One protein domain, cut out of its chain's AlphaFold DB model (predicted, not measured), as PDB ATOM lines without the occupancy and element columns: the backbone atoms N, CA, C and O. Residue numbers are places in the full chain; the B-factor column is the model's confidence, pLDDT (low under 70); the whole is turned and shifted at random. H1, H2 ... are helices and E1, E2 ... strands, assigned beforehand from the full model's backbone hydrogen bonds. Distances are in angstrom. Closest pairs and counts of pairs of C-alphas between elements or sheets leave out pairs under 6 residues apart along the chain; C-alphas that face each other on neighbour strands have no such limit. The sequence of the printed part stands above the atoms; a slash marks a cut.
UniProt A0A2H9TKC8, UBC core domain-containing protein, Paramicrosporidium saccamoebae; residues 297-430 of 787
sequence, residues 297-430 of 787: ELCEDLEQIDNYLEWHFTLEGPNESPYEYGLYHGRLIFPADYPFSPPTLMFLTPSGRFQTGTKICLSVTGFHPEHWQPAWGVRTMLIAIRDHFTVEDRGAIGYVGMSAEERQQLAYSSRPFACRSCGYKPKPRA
ATOM      1  N   GLU A 297     -14.288  20.039  30.187       49.44
ATOM      2  CA  GLU A 297     -14.772  21.287  30.800       49.44
ATOM      3  C   GLU A 297     -14.711  22.451  29.796       49.44
ATOM      4  O   GLU A 297     -15.697  23.152  29.593       49.44
ATOM      5  N   LEU A 298     -13.594  22.574  29.065       52.28
ATOM      6  CA  LEU A 298     -13.451  23.546  27.978       52.28
ATOM      7  C   LEU A 298     -14.541  23.373  26.908       52.28
ATOM      8  O   LEU A 298     -15.128  24.361  26.485       52.28
ATOM      9  N   CYS A 299     -14.842  22.143  26.470       50.84
ATOM     10  CA  CYS A 299     -15.916  21.914  25.495       50.84
ATOM     11  C   CYS A 299     -17.305  22.283  26.044       50.84
ATOM     12  O   CYS A 299     -18.109  22.823  25.290       50.84
ATOM     13  N   GLU A 300     -17.582  22.004  27.317       52.06
ATOM     14  CA  GLU A 300     -18.879  22.261  27.960       52.06
ATOM     15  C   GLU A 300     -19.137  23.767  28.171       52.06
ATOM     16  O   GLU A 300     -20.242  24.244  27.900       52.06
ATOM     17  N   ASP A 301     -18.109  24.540  28.540       51.38
ATOM     18  CA  ASP A 301     -18.178  26.009  28.572       51.38
ATOM     19  C   ASP A 301     -18.320  26.588  27.144       51.38
ATOM     20  O   ASP A 301     -19.166  27.446  26.879       51.38
ATOM     21  N   LEU A 302     -17.554  26.068  26.174       49.81
ATOM     22  CA  LEU A 302     -17.578  26.513  24.771       49.81
ATOM     23  C   LEU A 302     -18.878  26.182  24.020       49.81
ATOM     24  O   LEU A 302     -19.191  26.826  23.009       49.81
ATOM     25  N   GLU A 303     -19.659  25.201  24.475       50.88
ATOM     26  CA  GLU A 303     -20.991  24.947  23.922       50.88
ATOM     27  C   GLU A 303     -21.960  26.100  24.228       50.88
ATOM     28  O   GLU A 303     -22.757  26.438  23.349       50.88
ATOM     29  N   GLN A 304     -21.792  26.792  25.365       51.75
ATOM     30  CA  GLN A 304     -22.615  27.935  25.795       51.75
ATOM     31  C   GLN A 304     -22.216  29.284  25.164       51.75
ATOM     32  O   GLN A 304     -22.982  30.242  25.247       51.75
ATOM     33  N   ILE A 305     -21.053  29.388  24.505       55.47
ATOM     34  CA  ILE A 305     -20.656  30.625  23.810       55.47
ATOM     35  C   ILE A 305     -21.380  30.737  22.458       55.47
ATOM     36  O   ILE A 305     -21.076  30.003  21.508       55.47
ATOM     37  N   ASP A 306     -22.298  31.702  22.356       52.84
ATOM     38  CA  ASP A 306     -22.998  32.063  21.114       52.84
ATOM     39  C   ASP A 306     -22.049  32.668  20.064       52.84
ATOM     40  O   ASP A 306     -22.114  32.316  18.885       52.84
ATOM     41  N   ASN A 307     -21.116  33.535  20.481       64.25
ATOM     42  CA  ASN A 307     -20.205  34.269  19.591       64.25
ATOM     43  C   ASN A 307     -18.819  33.602  19.439       64.25
ATOM     44  O   ASN A 307     -17.774  34.247  19.486       64.25
ATOM     45  N   TYR A 308     -18.796  32.282  19.248       68.75
ATOM     46  CA  TYR A 308     -17.562  31.480  19.131       68.75
ATOM     47  C   TYR A 308     -16.663  31.841  17.927       68.75
ATOM     48  O   TYR A 308     -15.519  31.382  17.856       68.75
ATOM     49  N   LEU A 309     -17.179  32.644  16.990       75.44
ATOM     50  CA  LEU A 309     -16.470  33.170  15.821       75.44
ATOM     51  C   LEU A 309     -15.801  34.535  16.073       75.44
ATOM     52  O   LEU A 309     -15.028  34.970  15.222       75.44
ATOM     53  N   GLU A 310     -16.055  35.206  17.204       78.06
ATOM     54  CA  GLU A 310     -15.374  36.452  17.588       78.06
ATOM     55  C   GLU A 310     -14.387  36.204  18.732       78.06
ATOM     56  O   GLU A 310     -14.745  36.056  19.906       78.06
ATOM     57  N   TRP A 311     -13.105  36.174  18.375       80.50
ATOM     58  CA  TRP A 311     -12.009  36.060  19.331       80.50
ATOM     59  C   TRP A 311     -11.361  37.412  19.560       80.50
ATOM     60  O   TRP A 311     -11.363  38.292  18.702       80.50
ATOM     61  N   HIS A 312     -10.725  37.538  20.709       81.62
ATOM     62  CA  HIS A 312      -9.900  38.665  21.081       81.62
ATOM     63  C   HIS A 312      -8.436  38.245  21.193       81.62
ATOM     64  O   HIS A 312      -8.107  37.079  21.401       81.62
ATOM     65  N   PHE A 313      -7.534  39.205  21.056       82.94
ATOM     66  CA  PHE A 313      -6.105  38.974  21.231       82.94
ATOM     67  C   PHE A 313      -5.434  40.226  21.793       82.94
ATOM     68  O   PHE A 313      -5.953  41.332  21.640       82.94
ATOM     69  N   THR A 314      -4.273  40.058  22.415       83.69
ATOM     70  CA  THR A 314      -3.357  41.154  22.745       83.69
ATOM     71  C   THR A 314      -1.976  40.817  22.196       83.69
ATOM     72  O   THR A 314      -1.497  39.695  22.383       83.69
ATOM     73  N   LEU A 315      -1.352  41.787  21.529       86.31
ATOM     74  CA  LEU A 315       0.047  41.741  21.104       86.31
ATOM     75  C   LEU A 315       0.863  42.737  21.919       86.31
ATOM     76  O   LEU A 315       0.424  43.867  22.139       86.31
ATOM     77  N   GLU A 316       2.068  42.345  22.297       86.25
ATOM     78  CA  GLU A 316       3.128  43.294  22.624       86.25
ATOM     79  C   GLU A 316       3.682  43.919  21.337       86.25
ATOM     80  O   GLU A 316       3.798  43.250  20.303       86.25
ATOM     81  N   GLY A 317       3.991  45.216  21.380       86.19
ATOM     82  CA  GLY A 317       4.638  45.896  20.259       86.19
ATOM     83  C   GLY A 317       6.053  45.362  19.992       86.19
ATOM     84  O   GLY A 317       6.698  44.866  20.916       86.19
ATOM     85  N   PRO A 318       6.567  45.450  18.750       87.19
ATOM     86  CA  PRO A 318       7.944  45.067  18.454       87.19
ATOM     87  C   PRO A 318       8.971  45.847  19.285       87.19
ATOM     88  O   PRO A 318       8.845  47.062  19.461       87.19
ATOM     89  N   ASN A 319      10.012  45.148  19.731       84.38
ATOM     90  CA  ASN A 319      11.226  45.747  20.281       84.38
ATOM     91  C   ASN A 319      11.899  46.654  19.236       84.38
ATOM     92  O   ASN A 319      11.695  46.473  18.035       84.38
ATOM     93  N   GLU A 320      12.720  47.594  19.702       85.31
ATOM     94  CA  GLU A 320      13.493  48.538  18.886       85.31
ATOM     95  C   GLU A 320      12.594  49.406  17.981       85.31
ATOM     96  O   GLU A 320      12.972  49.809  16.882       85.31
ATOM     97  N   SER A 321      11.370  49.707  18.442       88.31
ATOM     98  CA  SER A 321      10.354  50.418  17.656       88.31
ATOM     99  C   SER A 321       9.568  51.469  18.459       88.31
ATOM    100  O   SER A 321       9.485  51.383  19.686       88.31
ATOM    101  N   PRO A 322       8.881  52.425  17.796       87.69
ATOM    102  CA  PRO A 322       7.974  53.373  18.459       87.69
ATOM    103  C   PRO A 322       6.776  52.742  19.192       87.69
ATOM    104  O   PRO A 322       6.008  53.462  19.825       87.69
ATOM    105  N   TYR A 323       6.593  51.424  19.080       90.75
ATOM    106  CA  TYR A 323       5.503  50.655  19.682       90.75
ATOM    107  C   TYR A 323       5.967  49.773  20.852       90.75
ATOM    108  O   TYR A 323       5.149  49.085  21.466       90.75
ATOM    109  N   GLU A 324       7.271  49.761  21.153       87.94
ATOM    110  CA  GLU A 324       7.861  48.985  22.244       87.94
ATOM    111  C   GLU A 324       7.179  49.310  23.587       87.94
ATOM    112  O   GLU A 324       6.727  50.432  23.827       87.94
ATOM    113  N   TYR A 325       7.048  48.305  24.457       85.75
ATOM    114  CA  TYR A 325       6.259  48.352  25.700       85.75
ATOM    115  C   TYR A 325       4.745  48.619  25.531       85.75
ATOM    116  O   TYR A 325       4.027  48.691  26.534       85.75
ATOM    117  N   GLY A 326       4.226  48.717  24.303       88.25
ATOM    118  CA  GLY A 326       2.794  48.811  24.021       88.25
ATOM    119  C   GLY A 326       2.056  47.469  24.119       88.25
ATOM    120  O   GLY A 326       2.615  46.419  23.804       88.25
ATOM    121  N   LEU A 327       0.786  47.507  24.541       89.38
ATOM    122  CA  LEU A 327      -0.137  46.370  24.650       89.38
ATOM    123  C   LEU A 327      -1.367  46.593  23.754       89.38
ATOM    124  O   LEU A 327      -2.341  47.257  24.121       89.38
ATOM    125  N   TYR A 328      -1.327  46.019  22.555       90.00
ATOM    126  CA  TYR A 328      -2.306  46.255  21.499       90.00
ATOM    127  C   TYR A 328      -3.369  45.164  21.480       90.00
ATOM    128  O   TYR A 328      -3.161  44.066  20.963       90.00
ATOM    129  N   HIS A 329      -4.525  45.481  22.058       89.62
ATOM    130  CA  HIS A 329      -5.683  44.603  22.082       89.62
ATOM    131  C   HIS A 329      -6.504  44.751  20.798       89.62
ATOM    132  O   HIS A 329      -6.761  45.865  20.326       89.62
ATOM    133  N   GLY A 330      -6.957  43.631  20.245       88.19
ATOM    134  CA  GLY A 330      -7.755  43.566  19.026       88.19
ATOM    135  C   GLY A 330      -8.717  42.383  19.024       88.19
ATOM    136  O   GLY A 330      -8.854  41.669  20.021       88.19
ATOM    137  N   ARG A 331      -9.401  42.196  17.894       87.19
ATOM    138  CA  ARG A 331     -10.308  41.072  17.646       87.19
ATOM    139  C   ARG A 331     -10.154  40.475  16.251       87.19
ATOM    140  O   ARG A 331      -9.794  41.167  15.295       87.19
ATOM    141  N   LEU A 332     -10.472  39.189  16.167       85.25
ATOM    142  CA  LEU A 332     -10.576  38.384  14.959       85.25
ATOM    143  C   LEU A 332     -12.020  37.904  14.824       85.25
ATOM    144  O   LEU A 332     -12.561  37.330  15.767       85.25
ATOM    145  N   ILE A 333     -12.628  38.121  13.659       85.06
ATOM    146  CA  ILE A 333     -13.935  37.547  13.318       85.06
ATOM    147  C   ILE A 333     -13.726  36.516  12.213       85.06
ATOM    148  O   ILE A 333     -13.334  36.866  11.096       85.06
ATOM    149  N   PHE A 334     -13.973  35.251  12.538       82.06
ATOM    150  CA  PHE A 334     -13.828  34.119  11.627       82.06
ATOM    151  C   PHE A 334     -15.097  33.946  10.775       82.06
ATOM    152  O   PHE A 334     -16.201  33.959  11.325       82.06
ATOM    153  N   PRO A 335     -14.988  33.785   9.444       79.31
ATOM    154  CA  PRO A 335     -16.132  33.424   8.617       79.31
ATOM    155  C   PRO A 335     -16.531  31.954   8.847       79.31
ATOM    156  O   PRO A 335     -15.736  31.145   9.329       79.31
ATOM    157  N   ALA A 336     -17.767  31.597   8.491       73.12
ATOM    158  CA  ALA A 336     -18.318  30.255   8.724       73.12
ATOM    159  C   ALA A 336     -17.612  29.137   7.924       73.12
ATOM    160  O   ALA A 336     -17.755  27.964   8.258       73.12
ATOM    161  N   ASP A 337     -16.853  29.501   6.891       69.81
ATOM    162  CA  ASP A 337     -16.042  28.634   6.034       69.81
ATOM    163  C   ASP A 337     -14.527  28.752   6.306       69.81
ATOM    164  O   ASP A 337     -13.718  28.272   5.513       69.81
ATOM    165  N   TYR A 338     -14.100  29.351   7.426       69.25
ATOM    166  CA  TYR A 338     -12.701  29.268   7.871       69.25
ATOM    167  C   TYR A 338     -12.291  27.788   8.061       69.25
ATOM    168  O   TYR A 338     -13.033  27.038   8.701       69.25
ATOM    169  N   PRO A 339     -11.129  27.327   7.549       66.50
ATOM    170  CA  PRO A 339      -9.978  28.102   7.073       66.50
ATOM    171  C   PRO A 339      -9.950  28.399   5.565       66.50
ATOM    172  O   PRO A 339      -8.937  28.898   5.082       66.50
ATOM    173  N   PHE A 340     -10.999  28.087   4.801       70.50
ATOM    174  CA  PHE A 340     -11.020  28.323   3.351       70.50
ATOM    175  C   PHE A 340     -11.126  29.813   3.007       70.50
ATOM    176  O   PHE A 340     -10.451  30.257   2.080       70.50
ATOM    177  N   SER A 341     -11.868  30.583   3.809       74.69
ATOM    178  CA  SER A 341     -11.839  32.051   3.787       74.69
ATOM    179  C   SER A 341     -11.043  32.644   4.968       74.69
ATOM    180  O   SER A 341     -11.093  32.103   6.077       74.69
ATOM    181  N   PRO A 342     -10.341  33.775   4.762       79.81
ATOM    182  CA  PRO A 342      -9.584  34.490   5.797       79.81
ATOM    183  C   PRO A 342     -10.467  35.151   6.877       79.81
ATOM    184  O   PRO A 342     -11.579  35.602   6.583       79.81
ATOM    185  N   PRO A 343      -9.965  35.320   8.116       83.88
ATOM    186  CA  PRO A 343     -10.641  36.097   9.152       83.88
ATOM    187  C   PRO A 343     -10.560  37.616   8.903       83.88
ATOM    188  O   PRO A 343      -9.671  38.135   8.221       83.88
ATOM    189  N   THR A 344     -11.487  38.362   9.509       85.56
ATOM    190  CA  THR A 344     -11.438  39.832   9.585       85.56
ATOM    191  C   THR A 344     -10.686  40.276  10.841       85.56
ATOM    192  O   THR A 344     -11.063  39.893  11.947       85.56
ATOM    193  N   LEU A 345      -9.681  41.141  10.676       87.19
ATOM    194  CA  LEU A 345      -8.870  41.722  11.753       87.19
ATOM    195  C   LEU A 345      -9.306  43.159  12.090       87.19
ATOM    196  O   LEU A 345      -9.538  43.959  11.181       87.19
ATOM    197  N   MET A 346      -9.359  43.506  13.380       88.62
ATOM    198  CA  MET A 346      -9.564  44.878  13.877       88.62
ATOM    199  C   MET A 346      -8.767  45.119  15.171       88.62
ATOM    200  O   MET A 346      -8.863  44.315  16.097       88.62
ATOM    201  N   PHE A 347      -8.065  46.251  15.297       90.69
ATOM    202  CA  PHE A 347      -7.540  46.709  16.595       90.69
ATOM    203  C   PHE A 347      -8.595  47.485  17.390       90.69
ATOM    204  O   PHE A 347      -9.488  48.118  16.823       90.69
ATOM    205  N   LEU A 348      -8.488  47.430  18.717       89.44
ATOM    206  CA  LEU A 348      -9.365  48.113  19.671       89.44
ATOM    207  C   LEU A 348      -8.578  49.090  20.560       89.44
ATOM    208  O   LEU A 348      -9.107  50.147  20.898       89.44
ATOM    209  N   THR A 349      -7.314  48.787  20.874       90.81
ATOM    210  CA  THR A 349      -6.381  49.757  21.469       90.81
ATOM    211  C   THR A 349      -5.799  50.683  20.390       90.81
ATOM    212  O   THR A 349      -5.342  50.176  19.362       90.81
ATOM    213  N   PRO A 350      -5.754  52.014  20.591       90.00
ATOM    214  CA  PRO A 350      -5.065  52.926  19.677       90.00
ATOM    215  C   PRO A 350      -3.557  52.653  19.623       90.00
ATOM    216  O   PRO A 350      -2.913  52.566  20.665       90.00
ATOM    217  N   SER A 351      -2.988  52.550  18.417       88.25
ATOM    218  CA  SER A 351      -1.548  52.307  18.219       88.25
ATOM    219  C   SER A 351      -0.798  53.395  17.451       88.25
ATOM    220  O   SER A 351       0.426  53.388  17.447       88.25
ATOM    221  N   GLY A 352      -1.496  54.296  16.754       84.75
ATOM    222  CA  GLY A 352      -0.857  55.245  15.828       84.75
ATOM    223  C   GLY A 352      -0.282  54.596  14.560       84.75
ATOM    224  O   GLY A 352       0.390  55.267  13.781       84.75
ATOM    225  N   ARG A 353      -0.572  53.304  14.353       83.38
ATOM    226  CA  ARG A 353      -0.367  52.543  13.111       83.38
ATOM    227  C   ARG A 353      -1.702  52.183  12.468       83.38
ATOM    228  O   ARG A 353      -1.888  52.413  11.279       83.38
ATOM    229  N   PHE A 354      -2.622  51.647  13.274       86.00
ATOM    230  CA  PHE A 354      -3.923  51.138  12.845       86.00
ATOM    231  C   PHE A 354      -5.075  51.905  13.507       86.00
ATOM    232  O   PHE A 354      -5.071  52.160  14.714       86.00
ATOM    233  N   GLN A 355      -6.093  52.239  12.717       85.12
ATOM    234  CA  GLN A 355      -7.324  52.878  13.161       85.12
ATOM    235  C   GLN A 355      -8.202  51.873  13.921       85.12
ATOM    236  O   GLN A 355      -8.544  50.803  13.415       85.12
ATOM    237  N   THR A 356      -8.600  52.227  15.141       88.81
ATOM    238  CA  THR A 356      -9.405  51.353  16.002       88.81
ATOM    239  C   THR A 356     -10.808  51.125  15.445       88.81
ATOM    240  O   THR A 356     -11.481  52.074  15.049       88.81
ATOM    241  N   GLY A 357     -11.271  49.874  15.465       82.75
ATOM    242  CA  GLY A 357     -12.585  49.458  14.964       82.75
ATOM    243  C   GLY A 357     -12.688  49.302  13.441       82.75
ATOM    244  O   GLY A 357     -13.651  48.699  12.970       82.75
ATOM    245  N   THR A 358     -11.706  49.781  12.674       84.25
ATOM    246  CA  THR A 358     -11.651  49.630  11.211       84.25
ATOM    247  C   THR A 358     -11.131  48.244  10.829       84.25
ATOM    248  O   THR A 358     -10.234  47.711  11.485       84.25
ATOM    249  N   LYS A 359     -11.684  47.649   9.762       83.62
ATOM    250  CA  LYS A 359     -11.164  46.396   9.192       83.62
ATOM    251  C   LYS A 359      -9.770  46.632   8.608       83.62
ATOM    252  O   LYS A 359      -9.610  47.488   7.743       83.62
ATOM    253  N   ILE A 360      -8.791  45.860   9.061       78.38
ATOM    254  CA  ILE A 360      -7.390  46.018   8.659       78.38
ATOM    255  C   ILE A 360      -7.102  45.126   7.453       78.38
ATOM    256  O   ILE A 360      -7.451  43.942   7.447       78.38
ATOM    257  N   CYS A 361      -6.460  45.708   6.444       68.12
ATOM    258  CA  CYS A 361      -6.230  45.088   5.145       68.12
ATOM    259  C   CYS A 361      -4.752  44.709   5.015       68.12
ATOM    260  O   CYS A 361      -3.900  45.585   4.910       68.12
ATOM    261  N   LEU A 362      -4.468  43.408   5.063       69.19
ATOM    262  CA  LEU A 362      -3.151  42.795   4.878       69.19
ATOM    263  C   LEU A 362      -3.326  41.560   3.981       69.19
ATOM    264  O   LEU A 362      -4.431  41.028   3.874       69.19
ATOM    265  N   SER A 363      -2.238  41.036   3.417       58.81
ATOM    266  CA  SER A 363      -2.241  39.763   2.667       58.81
ATOM    267  C   SER A 363      -2.715  38.551   3.492       58.81
ATOM    268  O   SER A 363      -3.115  37.535   2.930       58.81
ATOM    269  N   VAL A 364      -2.716  38.670   4.825       57.88
ATOM    270  CA  VAL A 364      -3.183  37.649   5.780       57.88
ATOM    271  C   VAL A 364      -4.609  37.884   6.309       57.88
ATOM    272  O   VAL A 364      -5.046  37.166   7.206       57.88
ATOM    273  N   THR A 365      -5.348  38.881   5.803       61.06
ATOM    274  CA  THR A 365      -6.720  39.201   6.250       61.06
ATOM    275  C   THR A 365      -7.721  39.239   5.093       61.06
ATOM    276  O   THR A 365      -7.356  39.289   3.919       61.06
ATOM    277  N   GLY A 366      -9.020  39.209   5.417       55.06
ATOM    278  CA  GLY A 366     -10.122  39.119   4.448       55.06
ATOM    279  C   GLY A 366     -10.412  40.343   3.580       55.06
ATOM    280  O   GLY A 366     -11.577  40.678   3.379       55.06
ATOM    281  N   PHE A 367      -9.368  40.990   3.066       57.81
ATOM    282  CA  PHE A 367      -9.445  41.969   1.980       57.81
ATOM    283  C   PHE A 367      -8.862  41.442   0.656       57.81
ATOM    284  O   PHE A 367      -9.288  41.894  -0.401       57.81
ATOM    285  N   HIS A 368      -7.961  40.453   0.724       62.91
ATOM    286  CA  HIS A 368      -7.293  39.826  -0.423       62.91
ATOM    287  C   HIS A 368      -7.513  38.300  -0.431       62.91
ATOM    288  O   HIS A 368      -6.587  37.531  -0.150       62.91
ATOM    289  N   PRO A 369      -8.748  37.819  -0.686       59.81
ATOM    290  CA  PRO A 369      -9.076  36.388  -0.659       59.81
ATOM    291  C   PRO A 369      -8.291  35.553  -1.686       59.81
ATOM    292  O   PRO A 369      -8.144  34.350  -1.501       59.81
ATOM    293  N   GLU A 370      -7.766  36.172  -2.743       58.50
ATOM    294  CA  GLU A 370      -6.888  35.554  -3.741       58.50
ATOM    295  C   GLU A 370      -5.456  35.286  -3.240       58.50
ATOM    296  O   GLU A 370      -4.786  34.405  -3.778       58.50
ATOM    297  N   HIS A 371      -5.014  35.991  -2.192       64.31
ATOM    298  CA  HIS A 371      -3.703  35.817  -1.552       64.31
ATOM    299  C   HIS A 371      -3.756  34.954  -0.280       64.31
ATOM    300  O   HIS A 371      -2.724  34.458   0.180       64.31
ATOM    301  N   TRP A 372      -4.951  34.735   0.279       74.06
ATOM    302  CA  TRP A 372      -5.140  33.879   1.448       74.06
ATOM    303  C   TRP A 372      -4.776  32.418   1.153       74.06
ATOM    304  O   TRP A 372      -5.242  31.819   0.184       74.06
ATOM    305  N   GLN A 373      -3.999  31.809   2.051       68.56
ATOM    306  CA  GLN A 373      -3.700  30.379   2.014       68.56
ATOM    307  C   GLN A 373      -4.261  29.702   3.279       68.56
ATOM    308  O   GLN A 373      -3.833  30.052   4.382       68.56
ATOM    309  N   PRO A 374      -5.131  28.676   3.166       70.81
ATOM    310  CA  PRO A 374      -5.684  27.935   4.313       70.81
ATOM    311  C   PRO A 374      -4.657  27.240   5.230       70.81
ATOM    312  O   PRO A 374      -5.033  26.659   6.252       70.81
ATOM    313  N   ALA A 375      -3.366  27.291   4.890       68.50
ATOM    314  CA  ALA A 375      -2.243  26.851   5.716       68.50
ATOM    315  C   ALA A 375      -1.879  27.822   6.862       68.50
ATOM    316  O   ALA A 375      -1.220  27.403   7.809       68.50
ATOM    317  N   TRP A 376      -2.312  29.092   6.832       66.88
ATOM    318  CA  TRP A 376      -1.997  30.048   7.905       66.88
ATOM    319  C   TRP A 376      -2.707  29.693   9.223       66.88
ATOM    320  O   TRP A 376      -3.937  29.603   9.292       66.88
ATOM    321  N   GLY A 377      -1.927  29.496  10.287       69.00
ATOM    322  CA  GLY A 377      -2.432  29.358  11.654       69.00
ATOM    323  C   GLY A 377      -2.801  30.717  12.253       69.00
ATOM    324  O   GLY A 377      -2.323  31.764  11.809       69.00
ATOM    325  N   VAL A 378      -3.619  30.719  13.307       74.69
ATOM    326  CA  VAL A 378      -3.977  31.968  14.006       74.69
ATOM    327  C   VAL A 378      -2.735  32.563  14.674       74.69
ATOM    328  O   VAL A 378      -2.514  33.772  14.629       74.69
ATOM    329  N   ARG A 379      -1.864  31.697  15.206       68.25
ATOM    330  CA  ARG A 379      -0.580  32.088  15.801       68.25
ATOM    331  C   ARG A 379       0.375  32.724  14.783       68.25
ATOM    332  O   ARG A 379       0.980  33.743  15.099       68.25
ATOM    333  N   THR A 380       0.523  32.159  13.580       72.25
ATOM    334  CA  THR A 380       1.446  32.710  12.564       72.25
ATOM    335  C   THR A 380       0.921  34.013  11.970       72.25
ATOM    336  O   THR A 380       1.695  34.945  11.772       72.25
ATOM    337  N   MET A 381      -0.396  34.119  11.778       78.00
ATOM    338  CA  MET A 381      -1.058  35.359  11.376       78.00
ATOM    339  C   MET A 381      -0.821  36.484  12.398       78.00
ATOM    340  O   MET A 381      -0.441  37.581  12.004       78.00
ATOM    341  N   LEU A 382      -0.982  36.228  13.705       81.00
ATOM    342  CA  LEU A 382      -0.737  37.242  14.742       81.00
ATOM    343  C   LEU A 382       0.736  37.666  14.863       81.00
ATOM    344  O   LEU A 382       0.993  38.832  15.156       81.00
ATOM    345  N   ILE A 383       1.689  36.766  14.595       76.88
ATOM    346  CA  ILE A 383       3.117  37.121  14.506       76.88
ATOM    347  C   ILE A 383       3.344  38.061  13.314       76.88
ATOM    348  O   ILE A 383       3.818  39.174  13.511       76.88
ATOM    349  N   ALA A 384       2.874  37.698  12.115       81.00
ATOM    350  CA  ALA A 384       2.994  38.566  10.941       81.00
ATOM    351  C   ALA A 384       2.301  39.932  11.135       81.00
ATOM    352  O   ALA A 384       2.801  40.949  10.659       81.00
ATOM    353  N   ILE A 385       1.179  39.991  11.863       84.12
ATOM    354  CA  ILE A 385       0.508  41.251  12.227       84.12
ATOM    355  C   ILE A 385       1.372  42.102  13.166       84.12
ATOM    356  O   ILE A 385       1.414  43.318  12.982       84.12
ATOM    357  N   ARG A 386       2.060  41.497  14.149       84.94
ATOM    358  CA  ARG A 386       3.027  42.192  15.016       84.94
ATOM    359  C   ARG A 386       4.172  42.776  14.183       84.94
ATOM    360  O   ARG A 386       4.502  43.944  14.363       84.94
ATOM    361  N   ASP A 387       4.715  42.011  13.241       81.62
ATOM    362  CA  ASP A 387       5.807  42.466  12.370       81.62
ATOM    363  C   ASP A 387       5.364  43.634  11.462       81.62
ATOM    364  O   ASP A 387       6.109  44.588  11.254       81.62
ATOM    365  N   HIS A 388       4.099  43.656  11.025       82.69
ATOM    366  CA  HIS A 388       3.516  44.778  10.275       82.69
ATOM    367  C   HIS A 388       3.315  46.073  11.096       82.69
ATOM    368  O   HIS A 388       2.798  47.049  10.547       82.69
ATOM    369  N   PHE A 389       3.716  46.162  12.370       82.69
ATOM    370  CA  PHE A 389       3.728  47.453  13.079       82.69
ATOM    371  C   PHE A 389       4.835  48.390  12.570       82.69
ATOM    372  O   PHE A 389       4.594  49.592  12.468       82.69
ATOM    373  N   THR A 390       6.020  47.866  12.238       81.81
ATOM    374  CA  THR A 390       7.200  48.675  11.860       81.81
ATOM    375  C   THR A 390       7.211  49.123  10.397       81.81
ATOM    376  O   THR A 390       7.898  50.086  10.070       81.81
ATOM    377  N   VAL A 391       6.429  48.475   9.529       78.44
ATOM    378  CA  VAL A 391       6.255  48.853   8.115       78.44
ATOM    379  C   VAL A 391       5.457  50.170   7.997       78.44
ATOM    380  O   VAL A 391       4.535  50.420   8.772       78.44
ATOM    381  N   GLU A 392       5.788  51.028   7.027       63.84
ATOM    382  CA  GLU A 392       5.233  52.390   6.854       63.84
ATOM    383  C   GLU A 392       4.255  52.503   5.657       63.84
ATOM    384  O   GLU A 392       4.396  53.351   4.777       63.84
ATOM    385  N   ASP A 393       3.220  51.659   5.608       61.69
ATOM    386  CA  ASP A 393       2.253  51.633   4.487       61.69
ATOM    387  C   ASP A 393       1.271  52.820   4.486       61.69
ATOM    388  O   ASP A 393       0.110  52.704   4.887       61.69
ATOM    389  N   ARG A 394       1.716  53.977   3.983       57.59
ATOM    390  CA  ARG A 394       0.944  55.240   3.978       57.59
ATOM    391  C   ARG A 394      -0.330  55.232   3.109       57.59
ATOM    392  O   ARG A 394      -1.050  56.227   3.093       57.59
ATOM    393  N   GLY A 395      -0.621  54.125   2.417       55.97
ATOM    394  CA  GLY A 395      -1.846  53.890   1.641       55.97
ATOM    395  C   GLY A 395      -2.763  52.775   2.171       55.97
ATOM    396  O   GLY A 395      -3.815  52.538   1.580       55.97
ATOM    397  N   ALA A 396      -2.403  52.076   3.255       58.41
ATOM    398  CA  ALA A 396      -3.206  50.965   3.766       58.41
ATOM    399  C   ALA A 396      -4.529  51.442   4.400       58.41
ATOM    400  O   ALA A 396      -4.575  52.435   5.130       58.41
ATOM    401  N   ILE A 397      -5.624  50.708   4.170       53.19
ATOM    402  CA  ILE A 397      -6.927  51.025   4.775       53.19
ATOM    403  C   ILE A 397      -6.838  50.840   6.294       53.19
ATOM    404  O   ILE A 397      -6.556  49.752   6.796       53.19
ATOM    405  N   GLY A 398      -7.094  51.932   7.017       57.16
ATOM    406  CA  GLY A 398      -6.910  52.017   8.463       57.16
ATOM    407  C   GLY A 398      -5.521  52.496   8.903       57.16
ATOM    408  O   GLY A 398      -5.272  52.490  10.104       57.16
ATOM    409  N   TYR A 399      -4.630  52.924   8.001       72.38
ATOM    410  CA  TYR A 399      -3.368  53.571   8.379       72.38
ATOM    411  C   TYR A 399      -3.596  54.883   9.153       72.38
ATOM    412  O   TYR A 399      -4.536  55.632   8.875       72.38
ATOM    413  N   VAL A 400      -2.706  55.186  10.102       72.94
ATOM    414  CA  VAL A 400      -2.679  56.455  10.844       72.94
ATOM    415  C   VAL A 400      -1.293  57.099  10.724       72.94
ATOM    416  O   VAL A 400      -0.287  56.534  11.144       72.94
ATOM    417  N   GLY A 401      -1.237  58.308  10.159       67.12
ATOM    418  CA  GLY A 401       0.004  59.056   9.910       67.12
ATOM    419  C   GLY A 401       0.537  59.831  11.119       67.12
ATOM    420  O   GLY A 401       0.729  61.038  11.012       67.12
ATOM    421  N   MET A 402       0.726  59.159  12.256       80.69
ATOM    422  CA  MET A 402       1.304  59.743  13.480       80.69
ATOM    423  C   MET A 402       2.835  59.675  13.498       80.69
ATOM    424  O   MET A 402       3.431  58.804  12.862       80.69
ATOM    425  N   SER A 403       3.469  60.580  14.245       83.31
ATOM    426  CA  SER A 403       4.926  60.602  14.431       83.31
ATOM    427  C   SER A 403       5.423  59.493  15.373       83.31
ATOM    428  O   SER A 403       4.637  58.815  16.041       83.31
ATOM    429  N   ALA A 404       6.742  59.295  15.452       82.94
ATOM    430  CA  ALA A 404       7.337  58.305  16.353       82.94
ATOM    431  C   ALA A 404       7.057  58.623  17.836       82.94
ATOM    432  O   ALA A 404       6.738  57.725  18.611       82.94
ATOM    433  N   GLU A 405       7.098  59.899  18.217       82.88
ATOM    434  CA  GLU A 405       6.813  60.375  19.574       82.88
ATOM    435  C   GLU A 405       5.328  60.190  19.933       82.88
ATOM    436  O   GLU A 405       4.998  59.744  21.032       82.88
ATOM    437  N   GLU A 406       4.423  60.471  18.989       85.56
ATOM    438  CA  GLU A 406       2.981  60.235  19.144       85.56
ATOM    439  C   GLU A 406       2.679  58.733  19.294       85.56
ATOM    440  O   GLU A 406       1.906  58.337  20.170       85.56
ATOM    441  N   ARG A 407       3.344  57.874  18.506       89.44
ATOM    442  CA  ARG A 407       3.251  56.406  18.619       89.44
ATOM    443  C   ARG A 407       3.778  55.893  19.966       89.44
ATOM    444  O   ARG A 407       3.093  55.086  20.586       89.44
ATOM    445  N   GLN A 408       4.890  56.426  20.480       88.38
ATOM    446  CA  GLN A 408       5.411  56.087  21.817       88.38
ATOM    447  C   GLN A 408       4.464  56.521  22.950       88.38
ATOM    448  O   GLN A 408       4.259  55.786  23.917       88.38
ATOM    449  N   GLN A 409       3.821  57.686  22.829       87.88
ATOM    450  CA  GLN A 409       2.796  58.127  23.785       87.88
ATOM    451  C   GLN A 409       1.546  57.225  23.742       87.88
ATOM    452  O   GLN A 409       0.942  56.951  24.788       87.88
ATOM    453  N   LEU A 410       1.186  56.691  22.570       90.44
ATOM    454  CA  LEU A 410       0.153  55.658  22.437       90.44
ATOM    455  C   LEU A 410       0.605  54.289  22.967       90.44
ATOM    456  O   LEU A 410      -0.187  53.618  23.624       90.44
ATOM    457  N   ALA A 411       1.869  53.896  22.793       90.25
ATOM    458  CA  ALA A 411       2.433  52.693  23.407       90.25
ATOM    459  C   ALA A 411       2.332  52.754  24.940       90.25
ATOM    460  O   ALA A 411       1.764  51.852  25.554       90.25
ATOM    461  N   TYR A 412       2.735  53.860  25.569       87.50
ATOM    462  CA  TYR A 412       2.595  54.027  27.019       87.50
ATOM    463  C   TYR A 412       1.120  54.042  27.477       87.50
ATOM    464  O   TYR A 412       0.744  53.344  28.421       87.50
ATOM    465  N   SER A 413       0.248  54.788  26.785       87.31
ATOM    466  CA  SER A 413      -1.182  54.885  27.142       87.31
ATOM    467  C   SER A 413      -2.032  53.665  26.748       87.31
ATOM    468  O   SER A 413      -3.172  53.550  27.203       87.31
ATOM    469  N   SER A 414      -1.475  52.710  25.997       90.31
ATOM    470  CA  SER A 414      -2.093  51.404  25.729       90.31
ATOM    471  C   SER A 414      -2.150  50.504  26.972       90.31
ATOM    472  O   SER A 414      -3.089  49.724  27.124       90.31
ATOM    473  N   ARG A 415      -1.185  50.629  27.897       84.50
ATOM    474  CA  ARG A 415      -1.035  49.730  29.054       84.50
ATOM    475  C   ARG A 415      -2.236  49.681  30.014       84.50
ATOM    476  O   ARG A 415      -2.532  48.590  30.487       84.50
ATOM    477  N   PRO A 416      -2.972  50.775  30.305       86.44
ATOM    478  CA  PRO A 416      -4.218  50.717  31.081       86.44
ATOM    479  C   PRO A 416      -5.481  50.365  30.262       86.44
ATOM    480  O   PRO A 416      -6.589  50.475  30.795       86.44
ATOM    481  N   PHE A 417      -5.376  49.982  28.982       86.62
ATOM    482  CA  PHE A 417      -6.545  49.706  28.138       86.62
ATOM    483  C   PHE A 417      -7.381  48.527  28.666       86.62
ATOM    484  O   PHE A 417      -6.887  47.410  28.797       86.62
ATOM    485  N   ALA A 418      -8.679  48.754  28.890       86.06
ATOM    486  CA  ALA A 418      -9.641  47.710  29.239       86.06
ATOM    487  C   ALA A 418     -10.673  47.526  28.115       86.06
ATOM    488  O   ALA A 418     -11.337  48.483  27.702       86.06
ATOM    489  N   CYS A 419     -10.839  46.292  27.637       81.75
ATOM    490  CA  CYS A 419     -11.771  45.982  26.557       81.75
ATOM    491  C   CYS A 419     -13.219  45.946  27.060       81.75
ATOM    492  O   CYS A 419     -13.529  45.308  28.066       81.75
ATOM    493  N   ARG A 420     -14.127  46.605  26.329       81.69
ATOM    494  CA  ARG A 420     -15.549  46.699  26.700       81.69
ATOM    495  C   ARG A 420     -16.412  45.533  26.207       81.69
ATOM    496  O   ARG A 420     -17.501  45.374  26.742       81.69
ATOM    497  N   SER A 421     -15.964  44.745  25.222       74.88
ATOM    498  CA  SER A 421     -16.732  43.608  24.676       74.88
ATOM    499  C   SER A 421     -16.393  42.273  25.344       74.88
ATOM    500  O   SER A 421     -17.300  41.546  25.724       74.88
ATOM    501  N   CYS A 422     -15.106  41.965  25.536       76.44
ATOM    502  CA  CYS A 422     -14.644  40.721  26.172       76.44
ATOM    503  C   CYS A 422     -14.188  40.889  27.634       76.44
ATOM    504  O   CYS A 422     -13.657  39.959  28.230       76.44
ATOM    505  N   GLY A 423     -14.306  42.093  28.206       75.88
ATOM    506  CA  GLY A 423     -13.918  42.375  29.593       75.88
ATOM    507  C   GLY A 423     -12.412  42.335  29.894       75.88
ATOM    508  O   GLY A 423     -12.039  42.528  31.054       75.88
ATOM    509  N   TYR A 424     -11.550  42.109  28.887       79.12
ATOM    510  CA  TYR A 424     -10.093  42.032  29.050       79.12
ATOM    511  C   TYR A 424      -9.532  43.226  29.830       79.12
ATOM    512  O   TYR A 424      -9.804  44.387  29.510       79.12
ATOM    513  N   LYS A 425      -8.698  42.917  30.826       77.06
ATOM    514  CA  LYS A 425      -7.890  43.871  31.583       77.06
ATOM    515  C   LYS A 425      -6.453  43.341  31.638       77.06
ATOM    516  O   LYS A 425      -6.277  42.187  32.044       77.06
ATOM    517  N   PRO A 426      -5.441  44.131  31.254       76.00
ATOM    518  CA  PRO A 426      -4.049  43.730  31.377       76.00
ATOM    519  C   PRO A 426      -3.682  43.529  32.852       76.00
ATOM    520  O   PRO A 426      -4.130  44.265  33.734       76.00
ATOM    521  N   LYS A 427      -2.868  42.507  33.117       72.88
ATOM    522  CA  LYS A 427      -2.232  42.310  34.423       72.88
ATOM    523  C   LYS A 427      -0.945  43.142  34.450       72.88
ATOM    524  O   LYS A 427      -0.174  43.005  33.502       72.88
ATOM    525  N   PRO A 428      -0.673  43.933  35.503       63.34
ATOM    526  CA  PRO A 428       0.646  44.531  35.692       63.34
ATOM    527  C   PRO A 428       1.707  43.429  35.781       63.34
ATOM    528  O   PRO A 428       1.492  42.442  36.493       63.34
ATOM    529  N   ARG A 429       2.838  43.583  35.087       66.31
ATOM    530  CA  ARG A 429       4.031  42.754  35.293       66.31
ATOM    531  C   ARG A 429       5.021  43.471  36.219       66.31
ATOM    532  O   ARG A 429       4.838  44.634  36.570       66.31
ATOM    533  N   ALA A 430       6.071  42.766  36.638       59.59
ATOM    534  CA  ALA A 430       7.115  43.317  37.513       59.59
ATOM    535  C   ALA A 430       8.135  44.207  36.766       59.59
ATOM    536  O   ALA A 430       8.934  44.908  37.384       59.59
TER     537      ALA A 430
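Overview. This is residues 297 to 430 of the 787 residues of the protein "UBC core domain-containing protein" of Paramicrosporidium saccamoebae (UniProt A0A2H9TKC8). The domain has little regular structure: long loops lie around a small antiparallel meander, E1 E2 E3, each strand pairing with the one before, with H2 over one face, H3 at one end of E2, and H1 sticking out. The 134 printed residues hold H1 E1 E2 E3 H2 H3 in order, a mixed class with 47 residues in named elements. It is compact, radius of gyration of the C-alphas 15.4 A, spanning 44 by 38 by 22 A.

Along the chain. H1, residues 297 to 304, begins at C-alpha (-14.772, 21.287, 30.800) and measures 11.4 A. E1 is 310 to 316, 20.4 A; E2 327 to 333, 19.9 A; E3 344 to 347, 10.6 A; H2 378 to 387, 14.4 A; H3 404 to 414, 15.0 A, ending at (-2.093, 51.404, 25.729).

Arrangement. Hairpin E1 and E2 has N 313 and O 330 within hydrogen-bond range, 3.0 A; hairpin E2 and E3, N 331 and O 346, 2.8 A. H2 is on the sheet, height 8.8 A; its closest C-alphas to E1 are Arg 386 and Leu 315, 6.8 A. H3 only grazes the sheet with residues 410 to 414. Every O i to N i+4 pair is within range in H2 and H3, 3 of 4 in H1.

Size, cuts and confidence. The printed part has no cut. Links E3 to H2 and H2 to H3 are long. Mean pLDDT of the printed part is 76.0; 42 residues are under 70, among them 297 to 308.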